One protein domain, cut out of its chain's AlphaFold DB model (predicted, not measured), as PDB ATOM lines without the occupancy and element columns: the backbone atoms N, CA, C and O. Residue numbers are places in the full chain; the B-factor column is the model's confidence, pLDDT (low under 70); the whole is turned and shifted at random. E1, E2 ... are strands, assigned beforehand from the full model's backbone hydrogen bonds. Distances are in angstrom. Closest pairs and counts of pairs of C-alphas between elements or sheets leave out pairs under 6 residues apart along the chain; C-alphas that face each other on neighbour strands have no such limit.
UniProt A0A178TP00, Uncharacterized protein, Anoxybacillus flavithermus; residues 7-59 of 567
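What this domain is: This is residues 7 to 59 of the 567 residues of an uncharacterized protein of Anoxybacillus flavithermus (UniProt A0A178TP00). One strongly twisted sheet of five strands makes this domain: a three-stranded meander, E3 E4 E5, each strand the antiparallel neighbour of the one before, and at one side of it a longer hairpin, E1 and E2, which reaches away because E1 pairs with E3 near its beginning alone. The printed part has 53 residues, with no named helix and the strands E1 to E5 along the chain; the sheet's order is E2 E1 E3 E4 E5, all antiparallel. The class is all strand, with 25 of the 53 residues in named elements, under half. The whole is elongated, 37 by 19 by 17 A, and only just compact, close to loose, with a radius of gyration of the C-alphas of 11.8 A.

How they stand to each other: Start at E3, residues 37 to 40, an inner strand. Its neighbour E1, residues 11 to 17, is antiparallel to it at 111 degrees, with N 12 and O 39 2.9 A apart, within hydrogen-bond range. E1 is staggered: residues 11 to 12 pair with E3, and 12 to 17 with E2, residues 22 to 27, where N 15 and O 24 are 2.8 A apart. The other neighbour of E3 is E4, residues 46 to 49, antiparallel to it, with N 47 and O 38 at 2.8 A, and the neighbour of E4 after that is the edge strand E5, residues 55 to 58, also antiparallel, with N 56 and O 48 at 2.8 A. E1 and E5 are apart.

Where its parts are: Find C-alpha 11 at (218.992, 170.432, 389.644); from there E1 runs 18.4 A to C-alpha 17. E2 spans 16.1 A, E3 9.9 A, E4 10.3 A and E5 9.8 A, ending at C-alpha 58, (219.871, 176.792, 378.010).

The domain as a whole: Look at Lys 19 and Asn 53, whose C-alphas are the farthest apart, 37.1 A. The printed part has no cut and no long link. Confidence is under 70 at residues 7 to 8, 18 to 22 and 59.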
ATOM      1  N   ASP A   7     215.745 162.839 385.105       64.06
ATOM      2  CA  ASP A   7     215.753 162.601 386.547       64.06
ATOM      3  C   ASP A   7     217.167 162.305 387.087       64.06
ATOM      4  O   ASP A   7     217.417 162.466 388.280       64.06
ATOM      5  N   ASP A   8     218.123 161.983 386.208       67.50
ATOM      6  CA  ASP A   8     219.542 161.810 386.555       67.50
ATOM      7  C   ASP A   8     220.315 163.144 386.623       67.50
ATOM      8  O   ASP A   8     221.509 163.178 386.937       67.50
ATOM      9  N   ILE A   9     219.671 164.267 386.287       73.69
ATOM     10  CA  ILE A   9     220.311 165.581 386.259       73.69
ATOM     11  C   ILE A   9     220.133 166.262 387.615       73.69
ATOM     12  O   ILE A   9     219.032 166.658 387.990       73.69
ATOM     13  N   GLU A  10     221.237 166.500 388.327       81.12
ATOM     14  CA  GLU A  10     221.202 167.294 389.555       81.12
ATOM     15  C   GLU A  10     220.722 168.724 389.265       81.12
ATOM     16  O   GLU A  10     221.419 169.512 388.622       81.12
ATOM     17  N   LEU A  11     219.542 169.085 389.770       84.12
ATOM     18  CA  LEU A  11     218.992 170.432 389.644       84.12
ATOM     19  C   LEU A  11     219.205 171.233 390.926       84.12
ATOM     20  O   LEU A  11     219.013 170.729 392.034       84.12
ATOM     21  N   LYS A  12     219.583 172.506 390.784       86.12
ATOM     22  CA  LYS A  12     219.762 173.428 391.910       86.12
ATOM     23  C   LYS A  12     219.035 174.753 391.697       86.12
ATOM     24  O   LYS A  12     218.884 175.222 390.570       86.12
ATOM     25  N   VAL A  13     218.624 175.396 392.784       86.00
ATOM     26  CA  VAL A  13     218.002 176.728 392.788       86.00
ATOM     27  C   VAL A  13     218.701 177.652 393.774       86.00
ATOM     28  O   VAL A  13     219.225 177.228 394.802       86.00
ATOM     29  N   ASP A  14     218.711 178.936 393.443       83.06
ATOM     30  CA  ASP A  14     219.271 179.981 394.288       83.06
ATOM     31  C   ASP A  14     218.267 180.303 395.412       83.06
ATOM     32  O   ASP A  14     217.176 180.809 395.150       83.06
ATOM     33  N   LYS A  15     218.614 179.990 396.667       79.94
ATOM     34  CA  LYS A  15     217.842 180.357 397.865       79.94
ATOM     35  C   LYS A  15     218.565 181.465 398.628       79.94
ATOM     36  O   LYS A  15     219.778 181.403 398.840       79.94
ATOM     37  N   LEU A  16     217.817 182.485 399.042       72.62
ATOM     38  CA  LEU A  16     218.329 183.554 399.895       72.62
ATOM     39  C   LEU A  16     218.453 183.028 401.331       72.62
ATOM     40  O   LEU A  16     217.460 182.606 401.920       72.62
ATOM     41  N   ASP A  17     219.660 183.043 401.891       74.69
ATOM     42  CA  ASP A  17     219.861 182.767 403.313       74.69
ATOM     43  C   ASP A  17     219.630 184.062 404.105       74.69
ATOM     44  O   ASP A  17     220.514 184.923 404.188       74.69
ATOM     45  N   GLU A  18     218.427 184.218 404.664       66.38
ATOM     46  CA  GLU A  18     217.992 185.425 405.384       66.38
ATOM     47  C   GLU A  18     218.896 185.782 406.574       66.38
ATOM     48  O   GLU A  18     219.008 186.953 406.933       66.38
ATOM     49  N   LYS A  19     219.609 184.808 407.158       67.62
ATOM     50  CA  LYS A  19     220.530 185.059 408.279       67.62
ATOM     51  C   LYS A  19     221.871 185.645 407.843       67.62
ATOM     52  O   LYS A  19     222.570 186.228 408.667       67.62
ATOM     53  N   LYS A  20     222.267 185.449 406.581       63.78
ATOM     54  CA  LYS A  20     223.587 185.849 406.061       63.78
ATOM     55  C   LYS A  20     223.520 186.877 404.936       63.78
ATOM     56  O   LYS A  20     224.564 187.395 404.560       63.78
ATOM     57  N   GLY A  21     222.336 187.164 404.390       69.44
ATOM     58  CA  GLY A  21     222.166 188.087 403.263       69.44
ATOM     59  C   GLY A  21     222.837 187.607 401.970       69.44
ATOM     60  O   GLY A  21     223.086 188.408 401.074       69.44
ATOM     61  N   VAL A  22     223.161 186.312 401.870       62.19
ATOM     62  CA  VAL A  22     223.872 185.716 400.730       62.19
ATOM     63  C   VAL A  22     222.966 184.704 400.041       62.19
ATOM     64  O   VAL A  22     222.348 183.857 400.686       62.19
ATOM     65  N   VAL A  23     222.913 184.773 398.713       75.62
ATOM     66  CA  VAL A  23     222.225 183.791 397.871       75.62
ATOM     67  C   VAL A  23     223.101 182.545 397.747       75.62
ATOM     68  O   VAL A  23     224.251 182.633 397.317       75.62
ATOM     69  N   ARG A  24     222.573 181.384 398.140       79.25
ATOM     70  CA  ARG A  24     223.256 180.090 398.025       79.25
ATOM     71  C   ARG A  24     222.498 179.182 397.075       79.25
ATOM     72  O   ARG A  24     221.273 179.108 397.116       79.25
ATOM     73  N   ARG A  25     223.244 178.453 396.251       82.00
ATOM     74  CA  ARG A  25     222.690 177.451 395.348       82.00
ATOM     75  C   ARG A  25     222.470 176.144 396.114       82.00
ATOM     76  O   ARG A  25     223.414 175.596 396.674       82.00
ATOM     77  N   VAL A  26     221.227 175.674 396.164       84.50
ATOM     78  CA  VAL A  26     220.801 174.491 396.934       84.50
ATOM     79  C   VAL A  26     220.140 173.485 395.999       84.50
ATOM     80  O   VAL A  26     219.502 173.890 395.028       84.50
ATOM     81  N   HIS A  27     220.287 172.189 396.281       84.00
ATOM     82  CA  HIS A  27     219.605 171.134 395.532       84.00
ATOM     83  C   HIS A  27     218.087 171.322 395.547       84.00
ATOM     84  O   HIS A  27     217.493 171.732 396.547       84.00
ATOM     85  N   LEU A  28     217.479 171.059 394.397       83.00
ATOM     86  CA  LEU A  28     216.042 171.075 394.222       83.00
ATOM     87  C   LEU A  28     215.491 169.706 394.652       83.00
ATOM     88  O   LEU A  28     215.761 168.704 394.003       83.00
ATOM     89  N   GLU A  29     214.755 169.674 395.761       76.88
ATOM     90  CA  GLU A  29     214.195 168.440 396.344       76.88
ATOM     91  C   GLU A  29     212.868 168.011 395.688       76.88
ATOM     92  O   GLU A  29     212.485 166.850 395.768       76.88
ATOM     93  N   GLU A  30     212.171 168.939 395.026       78.38
ATOM     94  CA  GLU A  30     210.896 168.695 394.340       78.38
ATOM     95  C   GLU A  30     211.060 168.743 392.811       78.38
ATOM     96  O   GLU A  30     211.862 169.530 392.303       78.38
ATOM     97  N   PRO A  31     210.260 167.989 392.037       78.62
ATOM     98  CA  PRO A  31     210.291 168.082 390.583       78.62
ATOM     99  C   PRO A  31     209.943 169.501 390.111       78.62
ATOM    100  O   PRO A  31     209.019 170.151 390.612       78.62
ATOM    101  N   LEU A  32     210.677 169.979 389.104       81.62
ATOM    102  CA  LEU A  32     210.536 171.333 388.567       81.62
ATOM    103  C   LEU A  32     209.097 171.576 388.081       81.62
ATOM    104  O   LEU A  32     208.582 170.803 387.270       81.62
ATOM    105  N   LYS A  33     208.432 172.643 388.540       84.94
ATOM    106  CA  LYS A  33     207.061 172.969 388.100       84.94
ATOM    107  C   LYS A  33     207.074 173.638 386.726       84.94
ATOM    108  O   LYS A  33     208.048 174.292 386.350       84.94
ATOM    109  N   VAL A  34     205.977 173.501 385.981       84.19
ATOM    110  CA  VAL A  34     205.810 174.156 384.674       84.19
ATOM    111  C   VAL A  34     206.023 175.669 384.822       84.19
ATOM    112  O   VAL A  34     205.418 176.317 385.672       84.19
ATOM    113  N   GLY A  35     206.933 176.225 384.021       79.69
ATOM    114  CA  GLY A  35     207.322 177.636 384.040       79.69
ATOM    115  C   GLY A  35     208.541 177.977 384.907       79.69
ATOM    116  O   GLY A  35     209.108 179.058 384.719       79.69
ATOM    117  N   GLN A  36     208.983 177.087 385.804       83.69
ATOM    118  CA  GLN A  36     210.125 177.328 386.693       83.69
ATOM    119  C   GLN A  36     211.472 177.018 386.035       83.69
ATOM    120  O   GLN A  36     211.561 176.231 385.092       83.69
ATOM    121  N   TRP A  37     212.520 177.651 386.568       84.88
ATOM    122  CA  TRP A  37     213.907 177.483 386.143       84.88
ATOM    123  C   TRP A  37     214.739 176.835 387.245       84.88
ATOM    124  O   TRP A  37     214.595 177.197 388.412       84.88
ATOM    125  N   ALA A  38     215.669 175.969 386.860       87.31
ATOM    126  CA  ALA A  38     216.721 175.460 387.732       87.31
ATOM    127  C   ALA A  38     218.079 175.496 387.022       87.31
ATOM    128  O   ALA A  38     218.155 175.551 385.793       87.31
ATOM    129  N   TYR A  39     219.151 175.495 387.804       87.31
ATOM    130  CA  TYR A  39     220.515 175.300 387.327       87.31
ATOM    131  C   TYR A  39     220.834 173.815 387.251       87.31
ATOM    132  O   TYR A  39     220.316 173.035 388.046       87.31
ATOM    133  N   VAL A  40     221.718 173.445 386.329       82.88
ATOM    134  CA  VAL A  40     222.229 172.074 386.225       82.88
ATOM    135  C   VAL A  40     223.538 171.961 387.000       82.88
ATOM    136  O   VAL A  40     224.558 172.535 386.603       82.88
ATOM    137  N   GLY A  41     223.487 171.266 388.135       82.69
ATOM    138  CA  GLY A  41     224.567 171.151 389.108       82.69
ATOM    139  C   GLY A  41     225.088 172.520 389.550       82.69
ATOM    140  O   GLY A  41     224.327 173.443 389.854       82.69
ATOM    141  N   ASP A  42     226.411 172.672 389.538       79.62
ATOM    142  CA  ASP A  42     227.097 173.935 389.838       79.62
ATOM    143  C   ASP A  42     227.423 174.777 388.590       79.62
ATOM    144  O   ASP A  42     228.039 175.837 388.691       79.62
ATOM    145  N   SER A  43     226.956 174.367 387.406       79.25
ATOM    146  CA  SER A  43     227.193 175.106 386.157       79.25
ATOM    147  C   SER A  43     226.302 176.350 386.018       79.25
ATOM    148  O   SER A  43     225.366 176.577 386.786       79.25
ATOM    149  N   ASN A  44     226.579 177.181 385.009       79.56
ATOM    150  CA  ASN A  44     225.706 178.303 384.639       79.56
ATOM    151  C   ASN A  44     224.587 177.897 383.669       79.56
ATOM    152  O   ASN A  44     223.764 178.744 383.298       79.56
ATOM    153  N   ASN A  45     224.547 176.627 383.260       81.06
ATOM    154  CA  ASN A  45     223.474 176.097 382.432       81.06
ATOM    155  C   ASN A  45     222.163 176.093 383.206       81.06
ATOM    156  O   ASN A  45     222.129 175.823 384.409       81.06
ATOM    157  N   LYS A  46     221.078 176.384 382.493       86.25
ATOM    158  CA  LYS A  46     219.733 176.438 383.058       86.25
ATOM    159  C   LYS A  46     218.810 175.490 382.324       86.25
ATOM    160  O   LYS A  46     218.935 175.311 381.117       86.25
ATOM    161  N   ILE A  47     217.834 174.965 383.042       85.94
ATOM    162  CA  ILE A  47     216.727 174.210 382.479       85.94
ATOM    163  C   ILE A  47     215.406 174.852 382.899       85.94
ATOM    164  O   ILE A  47     215.281 175.345 384.022       85.94
ATOM    165  N   LYS A  48     214.432 174.884 381.988       85.50
ATOM    166  CA  LYS A  48     213.064 175.342 382.246       85.50
ATOM    167  C   LYS A  48     212.085 174.248 381.870       85.50
ATOM    168  O   LYS A  48     212.174 173.739 380.760       85.50
ATOM    169  N   ARG A  49     211.101 173.952 382.715       82.75
ATOM    170  CA  ARG A  49     209.982 173.089 382.309       82.75
ATOM    171  C   ARG A  49     208.955 173.916 381.536       82.75
ATOM    172  O   ARG A  49     208.472 174.920 382.060       82.75
ATOM    173  N   ILE A  50     208.662 173.548 380.289       83.06
ATOM    174  CA  ILE A  50     207.695 174.254 379.428       83.06
ATOM    175  C   ILE A  50     206.299 173.636 379.549       83.06
ATOM    176  O   ILE A  50     205.323 174.376 379.626       83.06
ATOM    177  N   SER A  51     206.211 172.307 379.594       80.06
ATOM    178  CA  SER A  51     204.958 171.549 379.709       80.06
ATOM    179  C   SER A  51     205.181 170.278 380.546       80.06
ATOM    180  O   SER A  51     206.260 170.105 381.119       80.06
ATOM    181  N   GLU A  52     204.178 169.403 380.682       75.62
ATOM    182  CA  GLU A  52     204.290 168.191 381.514       75.62
ATOM    183  C   GLU A  52     205.490 167.314 381.120       75.62
ATOM    184  O   GLU A  52     206.185 166.844 382.016       75.62
ATOM    185  N   ASN A  53     205.814 167.215 379.825       77.00
ATOM    186  CA  ASN A  53     206.900 166.367 379.314       77.00
ATOM    187  C   ASN A  53     207.952 167.125 378.483       77.00
ATOM    188  O   ASN A  53     208.785 166.497 377.832       77.00
ATOM    189  N   GLU A  54     207.942 168.462 378.479       73.44
ATOM    190  CA  GLU A  54     208.901 169.251 377.696       73.44
ATOM    191  C   GLU A  54     209.750 170.169 378.565       73.44
ATOM    192  O   GLU A  54     209.259 170.925 379.413       73.44
ATOM    193  N   TYR A  55     211.047 170.164 378.266       81.62
ATOM    194  CA  TYR A  55     212.053 170.950 378.958       81.62
ATOM    195  C   TYR A  55     212.890 171.736 377.950       81.62
ATOM    196  O   TYR A  55     213.311 171.223 376.918       81.62
ATOM    197  N   MET A  56     213.157 172.997 378.272       73.06
ATOM    198  CA  MET A  56     214.062 173.859 377.527       73.06
ATOM    199  C   MET A  56     215.393 173.936 378.248       73.06
ATOM    200  O   MET A  56     215.471 174.431 379.373       73.06
ATOM    201  N   PHE A  57     216.445 173.496 377.570       78.56
ATOM    202  CA  PHE A  57     217.804 173.566 378.075       78.56
ATOM    203  C   PHE A  57     218.528 174.783 377.498       78.56
ATOM    204  O   PHE A  57     218.619 174.953 376.284       78.56
ATOM    205  N   ILE A  58     219.062 175.631 378.372       75.88
ATOM    206  CA  ILE A  58     219.871 176.792 378.010       75.88
ATOM    207  C   ILE A  58     221.301 176.531 378.457       75.88
ATOM    208  O   ILE A  58     221.627 176.646 379.642       75.88
ATOM    209  N   ARG A  59     222.168 176.235 377.484       68.00
ATOM    210  CA  ARG A  59     223.612 176.194 377.715       68.00
ATOM    211  C   ARG A  59     224.174 177.602 377.810       68.00
ATOM    212  O   ARG A  59     223.941 178.422 376.925       68.00
TER     213      ARG A  59